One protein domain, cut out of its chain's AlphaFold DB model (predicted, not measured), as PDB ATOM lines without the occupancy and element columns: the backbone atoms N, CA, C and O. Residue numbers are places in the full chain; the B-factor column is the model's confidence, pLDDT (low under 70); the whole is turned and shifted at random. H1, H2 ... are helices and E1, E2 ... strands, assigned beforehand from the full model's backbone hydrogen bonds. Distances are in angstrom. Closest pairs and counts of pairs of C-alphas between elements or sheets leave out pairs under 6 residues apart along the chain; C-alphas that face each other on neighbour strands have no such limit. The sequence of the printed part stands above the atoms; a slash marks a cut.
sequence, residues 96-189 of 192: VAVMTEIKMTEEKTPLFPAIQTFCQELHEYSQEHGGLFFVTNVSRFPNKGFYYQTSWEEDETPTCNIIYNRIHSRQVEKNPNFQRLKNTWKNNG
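Overview. This is residues 96 to 189 of the 192 residues of an uncharacterized protein of Bacillus sporothermodurans (UniProt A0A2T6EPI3). A small parallel sheet of three strands, E2, E1 and E5, makes the middle of the domain, with helix H1 packed on one face, over its edge strand E2. The hairpin of E3 and E4 runs crosswise past that edge, while H3 lies beyond the other edge, E5, and only grazes the sheet. The printed part has 94 residues with three named helices and five named strands, in the order E1 H1 E2 E3 E4 E5 H2 H3. The sheet's order is E2 E1 E5, parallel throughout, E3 and E4 are antiparallel, and the class is mixed, helices and strands. The whole is compact, with a radius of gyration of the C-alphas of 13.2 A, and spans 37 by 33 by 21 A.

Along the chain. E1, residues 96 to 99, begins at C-alpha 96 (-12.139, -20.683, -53.313) and is 9.4 A long. H1, residues 116 to 129, is 20.1 A long and begins at C-alpha 116 (-6.088, -10.266, -43.016). E2, residues 132 to 136, measures 13.2 A, E3, residues 144 to 148, 13.5 A, and E4, residues 152 to 156, 13.0 A. E5, residues 162 to 165, measures 9.3 A. H2, residues 170 to 173, is 4.9 A long. H3, residues 176 to 187, is 16.5 A long and ends at C-alpha 187 (-13.385, -37.870, -52.006).

Arrangement. In the sheet, E1 is the inner strand. E1 and E2 are parallel at 16 degrees, with N 98 and O 134 2.9 A apart. E1 and E5 are parallel at 20 degrees, with N 97 and O 162 2.8 A apart. H1 is on the sheet, over E2, along the strands at 2 degrees on the local plane; the closest C-alphas are those of Ser 126 and Leu 132, 6.1 A. E1, H1 and E2 form a strand-helix-strand unit, two parallel neighbour strands joined through a helix, with a right-handed crossover. E3 and E4 form a hairpin, antiparallel at 142 degrees, with N 147 and O 153 3.0 A apart. The closest C-alphas of E2 and E3 are those of Thr 136 and Gly 145, 4.6 A. H2 is not on the sheet; H2 and H3 are close but not clearly touching, at 7.0 A between the C-alphas of Glu 173 and Gln 179. H3 and E5 are near each other. In H1 and H3 every O i to N i+4 pair is within hydrogen-bond range; H2 is too short for one.

Size, cuts and confidence. The C-alphas farthest apart are those of Glu 107 and Asn 187, 38.3 A. The printed part has no cut. The link from E1 to H1 is long, with 16 residues, and in it residues 103 to 104 pair antiparallel with 110 to 111. The mean pLDDT of the printed part is 90.1, and no printed residue is under 70.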
ATOM      1  N   VAL A  96     -13.118 -20.319 -54.345       95.94
ATOM      2  CA  VAL A  96     -12.139 -20.683 -53.313       95.94
ATOM      3  C   VAL A  96     -12.722 -20.459 -51.917       95.94
ATOM      4  O   VAL A  96     -13.118 -19.355 -51.557       95.94
ATOM      5  N   ALA A  97     -12.733 -21.500 -51.092       96.19
ATOM      6  CA  ALA A  97     -13.018 -21.391 -49.668       96.19
ATOM      7  C   ALA A  97     -11.697 -21.279 -48.897       96.19
ATOM      8  O   ALA A  97     -10.930 -22.239 -48.835       96.19
ATOM      9  N   VAL A  98     -11.416 -20.128 -48.286       96.56
ATOM     10  CA  VAL A  98     -10.242 -19.961 -47.415       96.56
ATOM     11  C   VAL A  98     -10.627 -20.350 -45.997       96.56
ATOM     12  O   VAL A  98     -11.456 -19.694 -45.368       96.56
ATOM     13  N   MET A  99     -10.031 -21.422 -45.483       93.94
ATOM     14  CA  MET A  99     -10.360 -21.949 -44.163       93.94
ATOM     15  C   MET A  99      -9.354 -21.474 -43.116       93.94
ATOM     16  O   MET A  99      -8.181 -21.813 -43.201       93.94
ATOM     17  N   THR A 100      -9.800 -20.714 -42.116       93.94
ATOM     18  CA  THR A 100      -8.921 -20.086 -41.112       93.94
ATOM     19  C   THR A 100      -9.590 -19.995 -39.740       93.94
ATOM     20  O   THR A 100     -10.794 -20.218 -39.587       93.94
ATOM     21  N   GLU A 101      -8.824 -19.625 -38.716       91.62
ATOM     22  CA  GLU A 101      -9.374 -19.112 -37.467       91.62
ATOM     23  C   GLU A 101     -10.064 -17.752 -37.688       91.62
ATOM     24  O   GLU A 101      -9.484 -16.834 -38.269       91.62
ATOM     25  N   ILE A 102     -11.295 -17.620 -37.185       92.88
ATOM     26  CA  ILE A 102     -12.107 -16.398 -37.266       92.88
ATOM     27  C   ILE A 102     -12.417 -15.938 -35.845       92.88
ATOM     28  O   ILE A 102     -12.918 -16.725 -35.037       92.88
ATOM     29  N   LYS A 103     -12.143 -14.666 -35.550       91.75
ATOM     30  CA  LYS A 103     -12.571 -14.004 -34.311       91.75
ATOM     31  C   LYS A 103     -13.651 -12.986 -34.636       91.75
ATOM     32  O   LYS A 103     -13.571 -12.340 -35.670       91.75
ATOM     33  N   MET A 104     -14.628 -12.834 -33.753       91.75
ATOM     34  CA  MET A 104     -15.623 -11.769 -33.860       91.75
ATOM     35  C   MET A 104     -15.263 -10.644 -32.902       91.75
ATOM     36  O   MET A 104     -14.910 -10.920 -31.754       91.75
ATOM     37  N   THR A 105     -15.342  -9.400 -33.366       89.25
ATOM     38  CA  THR A 105     -15.311  -8.230 -32.480       89.25
ATOM     39  C   THR A 105     -16.606  -8.131 -31.677       89.25
ATOM     40  O   THR A 105     -17.594  -8.811 -31.971       89.25
ATOM     41  N   GLU A 106     -16.623  -7.254 -30.673       87.00
ATOM     42  CA  GLU A 106     -17.841  -6.917 -29.922       87.00
ATOM     43  C   GLU A 106     -18.952  -6.386 -30.847       87.00
ATOM     44  O   GLU A 106     -20.127  -6.698 -30.663       87.00
ATOM     45  N   GLU A 107     -18.567  -5.692 -31.919       86.62
ATOM     46  CA  GLU A 107     -19.446  -5.187 -32.982       86.62
ATOM     47  C   GLU A 107     -19.804  -6.251 -34.040       86.62
ATOM     48  O   GLU A 107     -20.337  -5.926 -35.098       86.62
ATOM     49  N   LYS A 108     -19.512  -7.535 -33.785       84.75
ATOM     50  CA  LYS A 108     -19.763  -8.672 -34.695       84.75
ATOM     51  C   LYS A 108     -19.054  -8.578 -36.053       84.75
ATOM     52  O   LYS A 108     -19.456  -9.247 -37.001       84.75
ATOM     53  N   THR A 109     -17.971  -7.811 -36.140       87.62
ATOM     54  CA  THR A 109     -17.117  -7.778 -37.334       87.62
ATOM     55  C   THR A 109     -16.149  -8.964 -37.302       87.62
ATOM     56  O   THR A 109     -15.518  -9.202 -36.263       87.62
ATOM     57  N   PRO A 110     -16.000  -9.730 -38.395       91.06
ATOM     58  CA  PRO A 110     -15.035 -10.817 -38.447       91.06
ATOM     59  C   PRO A 110     -13.609 -10.267 -38.579       91.06
ATOM     60  O   PRO A 110     -13.328  -9.349 -39.346       91.06
ATOM     61  N   LEU A 111     -12.688 -10.875 -37.841       90.38
ATOM     62  CA  LEU A 111     -11.255 -10.642 -37.931       90.38
ATOM     63  C   LEU A 111     -10.552 -11.940 -38.304       90.38
ATOM     64  O   LEU A 111     -10.852 -13.004 -37.744       90.38
ATOM     65  N   PHE A 112      -9.548 -11.819 -39.175       92.12
ATOM     66  CA  PHE A 112      -8.680 -12.917 -39.604       92.12
ATOM     67  C   PHE A 112      -7.224 -12.611 -39.215       92.12
ATOM     68  O   PHE A 112      -6.402 -12.297 -40.076       92.12
ATOM     69  N   PRO A 113      -6.853 -12.673 -37.919       81.44
ATOM     70  CA  PRO A 113      -5.622 -12.050 -37.419       81.44
ATOM     71  C   PRO A 113      -4.330 -12.528 -38.093       81.44
ATOM     72  O   PRO A 113      -3.362 -11.781 -38.145       81.44
ATOM     73  N   ALA A 114      -4.307 -13.765 -38.594       85.00
ATOM     74  CA  ALA A 114      -3.137 -14.347 -39.246       85.00
ATOM     75  C   ALA A 114      -3.067 -14.077 -40.760       85.00
ATOM     76  O   ALA A 114      -1.998 -14.223 -41.350       85.00
ATOM     77  N   ILE A 115      -4.192 -13.735 -41.400       91.25
ATOM     78  CA  ILE A 115      -4.310 -13.700 -42.864       91.25
ATOM     79  C   ILE A 115      -5.100 -12.496 -43.400       91.25
ATOM     80  O   ILE A 115      -5.531 -12.525 -44.545       91.25
ATOM     81  N   GLN A 116      -5.290 -11.433 -42.612       90.12
ATOM     82  CA  GLN A 116      -6.088 -10.266 -43.016       90.12
ATOM     83  C   GLN A 116      -5.611  -9.669 -44.351       90.12
ATOM     84  O   GLN A 116      -6.407  -9.540 -45.278       90.12
ATOM     85  N   THR A 117      -4.312  -9.365 -44.462       90.75
ATOM     86  CA  THR A 117      -3.700  -8.823 -45.687       90.75
ATOM     87  C   THR A 117      -3.830  -9.797 -46.854       90.75
ATOM     88  O   THR A 117      -4.259  -9.406 -47.930       90.75
ATOM     89  N   PHE A 118      -3.571 -11.085 -46.612       93.25
ATOM     90  CA  PHE A 118      -3.727 -12.128 -47.625       93.25
ATOM     91  C   PHE A 118      -5.159 -12.194 -48.176       93.25
ATOM     92  O   PHE A 118      -5.352 -12.334 -49.379       93.25
ATOM     93  N   CYS A 119      -6.177 -12.089 -47.317       94.12
ATOM     94  CA  CYS A 119      -7.569 -12.103 -47.754       94.12
ATOM     95  C   CYS A 119      -7.914 -10.885 -48.623       94.12
ATOM     96  O   CYS A 119      -8.686 -11.024 -49.567       94.12
ATOM     97  N   GLN A 120      -7.345  -9.714 -48.332       90.94
ATOM     98  CA  GLN A 120      -7.535  -8.525 -49.163       90.94
ATOM     99  C   GLN A 120      -6.841  -8.677 -50.526       90.94
ATOM    100  O   GLN A 120      -7.483  -8.489 -51.556       90.94
ATOM    101  N   GLU A 121      -5.579  -9.110 -50.542       93.81
ATOM    102  CA  GLU A 121      -4.831  -9.381 -51.779       93.81
ATOM    103  C   GLU A 121      -5.544 -10.425 -52.650       93.81
ATOM    104  O   GLU A 121      -5.671 -10.263 -53.863       93.81
ATOM    105  N   LEU A 122      -6.070 -11.488 -52.032       94.25
ATOM    106  CA  LEU A 122      -6.815 -12.524 -52.742       94.25
ATOM    107  C   LEU A 122      -8.141 -11.997 -53.305       94.25
ATOM    108  O   LEU A 122      -8.555 -12.439 -54.379       94.25
ATOM    109  N   HIS A 123      -8.801 -11.061 -52.617       92.56
ATOM    110  CA  HIS A 123      -9.994 -10.400 -53.139       92.56
ATOM    111  C   HIS A 123      -9.686  -9.604 -54.398       92.56
ATOM    112  O   HIS A 123     -10.323  -9.835 -55.426       92.56
ATOM    113  N   GLU A 124      -8.688  -8.729 -54.328       92.81
ATOM    114  CA  GLU A 124      -8.253  -7.901 -55.453       92.81
ATOM    115  C   GLU A 124      -7.852  -8.783 -56.645       92.81
ATOM    116  O   GLU A 124      -8.362  -8.608 -57.753       92.81
ATOM    117  N   TYR A 125      -7.058  -9.829 -56.392       94.62
ATOM    118  CA  TYR A 125      -6.660 -10.795 -57.414       94.62
ATOM    119  C   TYR A 125      -7.858 -11.509 -58.058       94.62
ATOM    120  O   TYR A 125      -7.912 -11.653 -59.282       94.62
ATOM    121  N   SER A 126      -8.831 -11.946 -57.250       93.25
ATOM    122  CA  SER A 126     -10.022 -12.660 -57.734       93.25
ATOM    123  C   SER A 126     -10.912 -11.764 -58.601       93.25
ATOM    124  O   SER A 126     -11.399 -12.207 -59.640       93.25
ATOM    125  N   GLN A 127     -11.080 -10.492 -58.219       91.25
ATOM    126  CA  GLN A 127     -11.827  -9.509 -59.013       91.25
ATOM    127  C   GLN A 127     -11.150  -9.230 -60.363       91.25
ATOM    128  O   GLN A 127     -11.826  -9.126 -61.390       91.25
ATOM    129  N   GLU A 128      -9.819  -9.154 -60.389       94.25
ATOM    130  CA  GLU A 128      -9.055  -8.910 -61.614       94.25
ATOM    131  C   GLU A 128      -9.080 -10.118 -62.571       94.25
ATOM    132  O   GLU A 128      -9.298  -9.966 -63.777       94.25
ATOM    133  N   HIS A 129      -8.907 -11.332 -62.042       95.12
ATOM    134  CA  HIS A 129      -8.655 -12.533 -62.850       95.12
ATOM    135  C   HIS A 129      -9.892 -13.406 -63.115       95.12
ATOM    136  O   HIS A 129      -9.803 -14.383 -63.871       95.12
ATOM    137  N   GLY A 130     -11.040 -13.045 -62.539       95.00
ATOM    138  CA  GLY A 130     -12.261 -13.841 -62.583       95.00
ATOM    139  C   GLY A 130     -12.177 -14.993 -61.589       95.00
ATOM    140  O   GLY A 130     -11.546 -16.017 -61.838       95.00
ATOM    141  N   GLY A 131     -12.831 -14.823 -60.452       95.00
ATOM    142  CA  GLY A 131     -12.874 -15.791 -59.375       95.00
ATOM    143  C   GLY A 131     -13.721 -15.260 -58.230       95.00
ATOM    144  O   GLY A 131     -13.887 -14.053 -58.049       95.00
ATOM    145  N   LEU A 132     -14.246 -16.181 -57.434       94.94
ATOM    146  CA  LEU A 132     -14.938 -15.854 -56.198       94.94
ATOM    147  C   LEU A 132     -14.211 -16.536 -55.050       94.94
ATOM    148  O   LEU A 132     -13.803 -17.691 -55.156       94.94
ATOM    149  N   PHE A 133     -14.078 -15.857 -53.923       95.56
ATOM    150  CA  PHE A 133     -13.653 -16.525 -52.706       95.56
ATOM    151  C   PHE A 133     -14.437 -16.008 -51.512       95.56
ATOM    152  O   PHE A 133     -15.000 -14.911 -51.533       95.56
ATOM    153  N   PHE A 134     -14.450 -16.826 -50.472       96.12
ATOM    154  CA  PHE A 134     -14.988 -16.477 -49.171       96.12
ATOM    155  C   PHE A 134     -14.099 -17.049 -48.075       96.12
ATOM    156  O   PHE A 134     -13.434 -18.076 -48.244       96.12
ATOM    157  N   VAL A 135     -14.107 -16.386 -46.925       96.88
ATOM    158  CA  VAL A 135     -13.387 -16.833 -45.733       96.88
ATOM    159  C   VAL A 135     -14.346 -17.604 -44.837       96.88
ATOM    160  O   VAL A 135     -15.455 -17.163 -44.562       96.88
ATOM    161  N   THR A 136     -13.943 -18.774 -44.363       95.81
ATOM    162  CA  THR A 136     -14.779 -19.629 -43.515       95.81
ATOM    163  C   THR A 136     -13.933 -20.359 -42.475       95.81
ATOM    164  O   THR A 136     -12.710 -20.229 -42.412       95.81
ATOM    165  N   ASN A 137     -14.592 -21.126 -41.616       93.06
ATOM    166  CA  ASN A 137     -13.951 -21.995 -40.641       93.06
ATOM    167  C   ASN A 137     -14.685 -23.341 -40.567       93.06
ATOM    168  O   ASN A 137     -15.755 -23.519 -41.150       93.06
ATOM    169  N   VAL A 138     -14.130 -24.284 -39.806       89.38
ATOM    170  CA  VAL A 138     -14.668 -25.652 -39.683       89.38
ATOM    171  C   VAL A 138     -16.137 -25.679 -39.239       89.38
ATOM    172  O   VAL A 138     -16.882 -26.550 -39.666       89.38
ATOM    173  N   SER A 139     -16.566 -24.734 -38.395       89.94
ATOM    174  CA  SER A 139     -17.946 -24.676 -37.884       89.94
ATOM    175  C   SER A 139     -18.963 -24.060 -38.850       89.94
ATOM    176  O   SER A 139     -20.157 -24.265 -38.664       89.94
ATOM    177  N   ARG A 140     -18.515 -23.265 -39.829       93.38
ATOM    178  CA  ARG A 140     -19.385 -22.546 -40.777       93.38
ATOM    179  C   ARG A 140     -19.480 -23.244 -42.127       93.38
ATOM    180  O   ARG A 140     -20.529 -23.206 -42.768       93.38
ATOM    181  N   PHE A 141     -18.401 -23.893 -42.546       91.12
ATOM    182  CA  PHE A 141     -18.356 -24.629 -43.800       91.12
ATOM    183  C   PHE A 141     -19.265 -25.876 -43.750       91.12
ATOM    184  O   PHE A 141     -19.250 -26.584 -42.741       91.12
ATOM    185  N   PRO A 142     -20.026 -26.196 -44.816       90.00
ATOM    186  CA  PRO A 142     -20.036 -25.576 -46.149       90.00
ATOM    187  C   PRO A 142     -21.127 -24.517 -46.364       90.00
ATOM    188  O   PRO A 142     -21.346 -24.119 -47.500       90.00
ATOM    189  N   ASN A 143     -21.842 -24.112 -45.316       91.94
ATOM    190  CA  ASN A 143     -23.084 -23.354 -45.476       91.94
ATOM    191  C   ASN A 143     -22.879 -21.840 -45.426       91.94
ATOM    192  O   ASN A 143     -23.657 -21.108 -46.025       91.94
ATOM    193  N   LYS A 144     -21.881 -21.371 -44.669       94.69
ATOM    194  CA  LYS A 144     -21.640 -19.946 -44.432       94.69
ATOM    195  C   LYS A 144     -20.179 -19.557 -44.610       94.69
ATOM    196  O   LYS A 144     -19.255 -20.328 -44.311       94.69
ATOM    197  N   GLY A 145     -19.977 -18.307 -44.998       95.50
ATOM    198  CA  GLY A 145     -18.667 -17.688 -45.144       95.50
ATOM    199  C   GLY A 145     -18.764 -16.171 -45.195       95.50
ATOM    200  O   GLY A 145     -19.852 -15.609 -45.235       95.50
ATOM    201  N   PHE A 146     -17.606 -15.521 -45.167       95.56
ATOM    202  CA  PHE A 146     -17.474 -14.075 -45.246       95.56
ATOM    203  C   PHE A 146     -16.981 -13.663 -46.622       95.56
ATOM    204  O   PHE A 146     -15.934 -14.138 -47.070       95.56
ATOM    205  N   TYR A 147     -17.700 -12.739 -47.246       93.44
ATOM    206  CA  TYR A 147     -17.294 -12.090 -48.486       93.44
ATOM    207  C   TYR A 147     -16.877 -10.659 -48.208       93.44
ATOM    208  O   TYR A 147     -17.443 -10.007 -47.334       93.44
ATOM    209  N   TYR A 148     -15.909 -10.169 -48.971       90.69
ATOM    210  CA  TYR A 148     -15.538  -8.766 -48.921       90.69
ATOM    211  C   TYR A 148     -16.338  -7.973 -49.957       90.69
ATOM    212  O   TYR A 148     -16.332  -8.319 -51.141       90.69
ATOM    213  N   GLN A 149     -17.026  -6.934 -49.488       85.38
ATOM    214  CA  GLN A 149     -17.615  -5.874 -50.307       85.38
ATOM    215  C   GLN A 149     -16.964  -4.538 -49.912       85.38
ATOM    216  O   GLN A 149     -15.798  -4.304 -50.201       85.38
ATOM    217  N   THR A 150     -17.677  -3.684 -49.176       87.50
ATOM    218  CA  THR A 150     -17.102  -2.550 -48.428       87.50
ATOM    219  C   THR A 150     -16.537  -2.997 -47.079       87.50
ATOM    220  O   THR A 150     -15.600  -2.405 -46.544       87.50
ATOM    221  N   SER A 151     -17.113  -4.064 -46.534       89.81
ATOM    222  CA  SER A 151     -16.699  -4.738 -45.314       89.81
ATOM    223  C   SER A 151     -16.899  -6.248 -45.470       89.81
ATOM    224  O   SER A 151     -17.372  -6.721 -46.507       89.81
ATOM    225  N   TRP A 152     -16.478  -7.014 -44.466       92.25
ATOM    226  CA  TRP A 152     -16.666  -8.459 -44.450       92.25
ATOM    227  C   TRP A 152     -18.071  -8.816 -43.968       92.25
ATOM    228  O   TRP A 152     -18.397  -8.606 -42.801       92.25
ATOM    229  N   GLU A 153     -18.864  -9.415 -44.848       92.00
ATOM    230  CA  GLU A 153     -20.266  -9.758 -44.596       92.00
ATOM    231  C   GLU A 153     -20.455 -11.275 -44.602       92.00
ATOM    232  O   GLU A 153     -19.937 -11.961 -45.486       92.00
ATOM    233  N   GLU A 154     -21.171 -11.804 -43.602       93.50
ATOM    234  CA  GLU A 154     -21.531 -13.226 -43.557       93.50
ATOM    235  C   GLU A 154     -22.708 -13.493 -44.494       93.50
ATOM    236  O   GLU A 154     -23.735 -12.826 -44.393       93.50
ATOM    237  N   ASP A 155     -22.580 -14.502 -45.349       92.62
ATOM    238  CA  ASP A 155     -23.631 -14.921 -46.275       92.62
ATOM    239  C   ASP A 155     -23.547 -16.439 -46.528       92.62
ATOM    240  O   ASP A 155     -22.621 -17.122 -46.058       92.62
ATOM    241  N   GLU A 156     -24.523 -16.976 -47.252       93.19
ATOM    242  CA  GLU A 156     -24.475 -18.337 -47.771       93.19
ATOM    243  C   GLU A 156     -23.335 -18.519 -48.778       93.19
ATOM    244  O   GLU A 156     -22.875 -17.588 -49.448       93.19
ATOM    245  N   THR A 157     -22.837 -19.751 -48.871       93.50
ATOM    246  CA  THR A 157     -21.704 -20.067 -49.742       93.50
ATOM    247  C   THR A 157     -22.065 -21.067 -50.831       93.50
ATOM    248  O   THR A 157     -22.624 -22.120 -50.514       93.50
ATOM    249  N   PRO A 158     -21.693 -20.803 -52.101       94.31
ATOM    250  CA  PRO A 158     -21.801 -21.794 -53.152       94.31
ATOM    251  C   PRO A 158     -20.813 -22.926 -52.886       94.31
ATOM    252  O   PRO A 158     -19.847 -22.799 -52.121       94.31
ATOM    253  N   THR A 159     -21.014 -24.048 -53.568       92.94
ATOM    254  CA  THR A 159     -19.996 -25.096 -53.579       92.94
ATOM    255  C   THR A 159     -18.697 -24.549 -54.165       92.94
ATOM    256  O   THR A 159     -18.700 -23.903 -55.211       92.94
ATOM    257  N   CYS A 160     -17.578 -24.826 -53.503       93.50
ATOM    258  CA  CYS A 160     -16.264 -24.377 -53.949       93.50
ATOM    259  C   CYS A 160     -15.584 -25.406 -54.864       93.50
ATOM    260  O   CYS A 160     -15.956 -26.579 -54.903       93.50
ATOM    261  N   ASN A 161     -14.570 -24.958 -55.603       92.31
ATOM    262  CA  ASN A 161     -13.635 -25.817 -56.333       92.31
ATOM    263  C   ASN A 161     -12.421 -26.173 -55.460       92.31
ATOM    264  O   ASN A 161     -11.854 -27.259 -55.578       92.31
ATOM    265  N   ILE A 162     -12.010 -25.231 -54.605       93.50
ATOM    266  CA  ILE A 162     -10.769 -25.287 -53.833       93.50
ATOM    267  C   ILE A 162     -11.081 -24.942 -52.375       93.50
ATOM    268  O   ILE A 162     -11.732 -23.931 -52.110       93.50
ATOM    269  N   ILE A 163     -10.574 -25.738 -51.433       94.19
ATOM    270  CA  ILE A 163     -10.472 -25.358 -50.022       94.19
ATOM    271  C   ILE A 163      -9.010 -25.051 -49.735       94.19
ATOM    272  O   ILE A 163      -8.186 -25.955 -49.643       94.19
ATOM    273  N   TYR A 164      -8.689 -23.780 -49.528       94.25
ATOM    274  CA  TYR A 164      -7.355 -23.374 -49.117       94.25
ATOM    275  C   TYR A 164      -7.258 -23.357 -47.591       94.25
ATOM    276  O   TYR A 164      -7.725 -22.427 -46.927       94.25
ATOM    277  N   ASN A 165      -6.680 -24.414 -47.016       91.00
ATOM    278  CA  ASN A 165      -6.533 -24.535 -45.567       91.00
ATOM    279  C   ASN A 165      -5.400 -23.643 -45.030       91.00
ATOM    280  O   ASN A 165      -4.224 -23.846 -45.330       91.00
ATOM    281  N   ARG A 166      -5.769 -22.682 -44.186       91.12
ATOM    282  CA  ARG A 166      -4.895 -21.725 -43.497       91.12
ATOM    283  C   ARG A 166      -5.047 -21.766 -41.977       91.12
ATOM    284  O   ARG A 166      -4.582 -20.855 -41.301       91.12
ATOM    285  N   ILE A 167      -5.647 -22.825 -41.432       87.94
ATOM    286  CA  ILE A 167      -5.691 -23.061 -39.987       87.94
ATOM    287  C   ILE A 167      -4.259 -23.290 -39.489       87.94
ATOM    288  O   ILE A 167      -3.608 -24.269 -39.851       87.94
ATOM    289  N   HIS A 168      -3.761 -22.404 -38.631       81.88
ATOM    290  CA  HIS A 168      -2.401 -22.506 -38.093       81.88
ATOM    291  C   HIS A 168      -2.302 -23.462 -36.894       81.88
ATOM    292  O   HIS A 168      -1.212 -23.920 -36.529       81.88
ATOM    293  N   SER A 169      -3.432 -23.808 -36.274       82.62
ATOM    294  CA  SER A 169      -3.464 -24.756 -35.162       82.62
ATOM    295  C   SER A 169      -3.309 -26.213 -35.615       82.62
ATOM    296  O   SER A 169      -4.276 -26.897 -35.953       82.62
ATOM    297  N   ARG A 170      -2.090 -26.757 -35.484       80.19
ATOM    298  CA  ARG A 170      -1.806 -28.196 -35.694       80.19
ATOM    299  C   ARG A 170      -2.668 -29.120 -34.828       80.19
ATOM    300  O   ARG A 170      -2.859 -30.281 -35.177       80.19
ATOM    301  N   GLN A 171      -3.147 -28.646 -33.677       78.94
ATOM    302  CA  GLN A 171      -4.062 -29.421 -32.835       78.94
ATOM    303  C   GLN A 171      -5.446 -29.539 -33.479       78.94
ATOM    304  O   GLN A 171      -6.006 -30.634 -33.503       78.94
ATOM    305  N   VAL A 172      -5.966 -28.444 -34.048       78.19
ATOM    306  CA  VAL A 172      -7.225 -28.454 -34.811       78.19
ATOM    307  C   VAL A 172      -7.087 -29.351 -36.033       78.19
ATOM    308  O   VAL A 172      -7.958 -30.178 -36.276       78.19
ATOM    309  N   GLU A 173      -5.962 -29.285 -36.745       79.56
ATOM    310  CA  GLU A 173      -5.733 -30.157 -37.901       79.56
ATOM    311  C   GLU A 173      -5.656 -31.643 -37.529       79.56
ATOM    312  O   GLU A 173      -6.117 -32.501 -38.277       79.56
ATOM    313  N   LYS A 174      -5.085 -31.982 -36.368       82.50
ATOM    314  CA  LYS A 174      -5.023 -33.367 -35.870       82.50
ATOM    315  C   LYS A 174      -6.342 -33.851 -35.267       82.50
ATOM    316  O   LYS A 174      -6.445 -35.027 -34.923       82.50
ATOM    317  N   ASN A 175      -7.343 -32.980 -35.137       86.94
ATOM    318  CA  ASN A 175      -8.645 -33.362 -34.620       86.94
ATOM    319  C   ASN A 175      -9.284 -34.428 -35.540       86.94
ATOM    320  O   ASN A 175      -9.376 -34.205 -36.751       86.94
ATOM    321  N   PRO A 176      -9.774 -35.559 -34.998       84.69
ATOM    322  CA  PRO A 176     -10.404 -36.610 -35.798       84.69
ATOM    323  C   PRO A 176     -11.564 -36.114 -36.671       84.69
ATOM    324  O   PRO A 176     -11.714 -36.568 -37.803       84.69
ATOM    325  N   ASN A 177     -12.355 -35.153 -36.189       84.38
ATOM    326  CA  ASN A 177     -13.448 -34.564 -36.962       84.38
ATOM    327  C   ASN A 177     -12.920 -33.783 -38.166       84.38
ATOM    328  O   ASN A 177     -13.448 -33.936 -39.264       84.38
ATOM    329  N   PHE A 178     -11.847 -33.007 -37.987       85.94
ATOM    330  CA  PHE A 178     -11.217 -32.291 -39.094       85.94
ATOM    331  C   PHE A 178     -10.637 -33.259 -40.129       85.94
ATOM    332  O   PHE A 178     -10.839 -33.074 -41.323       85.94
ATOM    333  N   GLN A 179      -9.992 -34.343 -39.692       86.81
ATOM    334  CA  GLN A 179      -9.463 -35.362 -40.605       86.81
ATOM    335  C   GLN A 179     -10.570 -36.076 -41.390       86.81
ATOM    336  O   GLN A 179     -10.427 -36.308 -42.590       86.81
ATOM    337  N   ARG A 180     -11.704 -36.377 -40.743       86.00
ATOM    338  CA  ARG A 180     -12.881 -36.927 -41.432       86.00
ATOM    339  C   ARG A 180     -13.418 -35.955 -42.479       86.00
ATOM    340  O   ARG A 180     -13.618 -36.373 -43.613       86.00
ATOM    341  N   LEU A 181     -13.578 -34.675 -42.132       85.81
ATOM    342  CA  LEU A 181     -14.012 -33.637 -43.075       85.81
ATOM    343  C   LEU A 181     -13.047 -33.503 -44.258       85.81
ATOM    344  O   LEU A 181     -13.477 -33.544 -45.406       85.81
ATOM    345  N   LYS A 182     -11.741 -33.449 -43.985       85.81
ATOM    346  CA  LYS A 182     -10.687 -33.385 -45.001       85.81
ATOM    347  C   LYS A 182     -10.767 -34.550 -45.989       85.81
ATOM    348  O   LYS A 182     -10.636 -34.344 -47.193       85.81
ATOM    349  N   ASN A 183     -11.000 -35.765 -45.496       86.75
ATOM    350  CA  ASN A 183     -11.166 -36.941 -46.350       86.75
ATOM    351  C   ASN A 183     -12.451 -36.865 -47.183       86.75
ATOM    352  O   ASN A 183     -12.408 -37.164 -48.372       86.75
ATOM    353  N   THR A 184     -13.565 -36.408 -46.601       85.06
ATOM    354  CA  THR A 184     -14.806 -36.158 -47.351       85.06
ATOM    355  C   THR A 184     -14.575 -35.166 -48.490       85.06
ATOM    356  O   THR A 184     -14.992 -35.423 -49.613       85.06
ATOM    357  N   TRP A 185     -13.857 -34.068 -48.240       85.75
ATOM    358  CA  TRP A 185     -13.552 -33.065 -49.265       85.75
ATOM    359  C   TRP A 185     -12.722 -33.632 -50.416       85.75
ATOM    360  O   TRP A 185     -13.073 -33.417 -51.573       85.75
ATOM    361  N   LYS A 186     -11.680 -34.418 -50.109       83.81
ATOM    362  CA  LYS A 186     -10.879 -35.103 -51.137       83.81
ATOM    363  C   LYS A 186     -11.710 -36.073 -51.969       83.81
ATOM    364  O   LYS A 186     -11.593 -36.073 -53.188       83.81
ATOM    365  N   ASN A 187     -12.542 -36.888 -51.320       84.56
ATOM    366  CA  ASN A 187     -13.385 -37.870 -52.006       84.56
ATOM    367  C   ASN A 187     -14.401 -37.204 -52.939       84.56
ATOM    368  O   ASN A 187     -14.768 -37.770 -53.962       84.56
ATOM    369  N   ASN A 188     -14.798 -35.981 -52.602       80.31
ATOM    370  CA  ASN A 188     -15.690 -35.144 -53.387       80.31
ATOM    371  C   ASN A 188     -14.956 -34.343 -54.486       80.31
ATOM    372  O   ASN A 188     -15.558 -33.512 -55.156       80.31
ATOM    373  N   GLY A 189     -13.652 -34.562 -54.681       78.75
ATOM    374  CA  GLY A 189     -12.875 -33.903 -55.733       78.75
ATOM    375  C   GLY A 189     -12.510 -32.446 -55.444       78.75
ATOM    376  O   GLY A 189     -12.097 -31.742 -56.363       78.75
TER     377      GLY A 189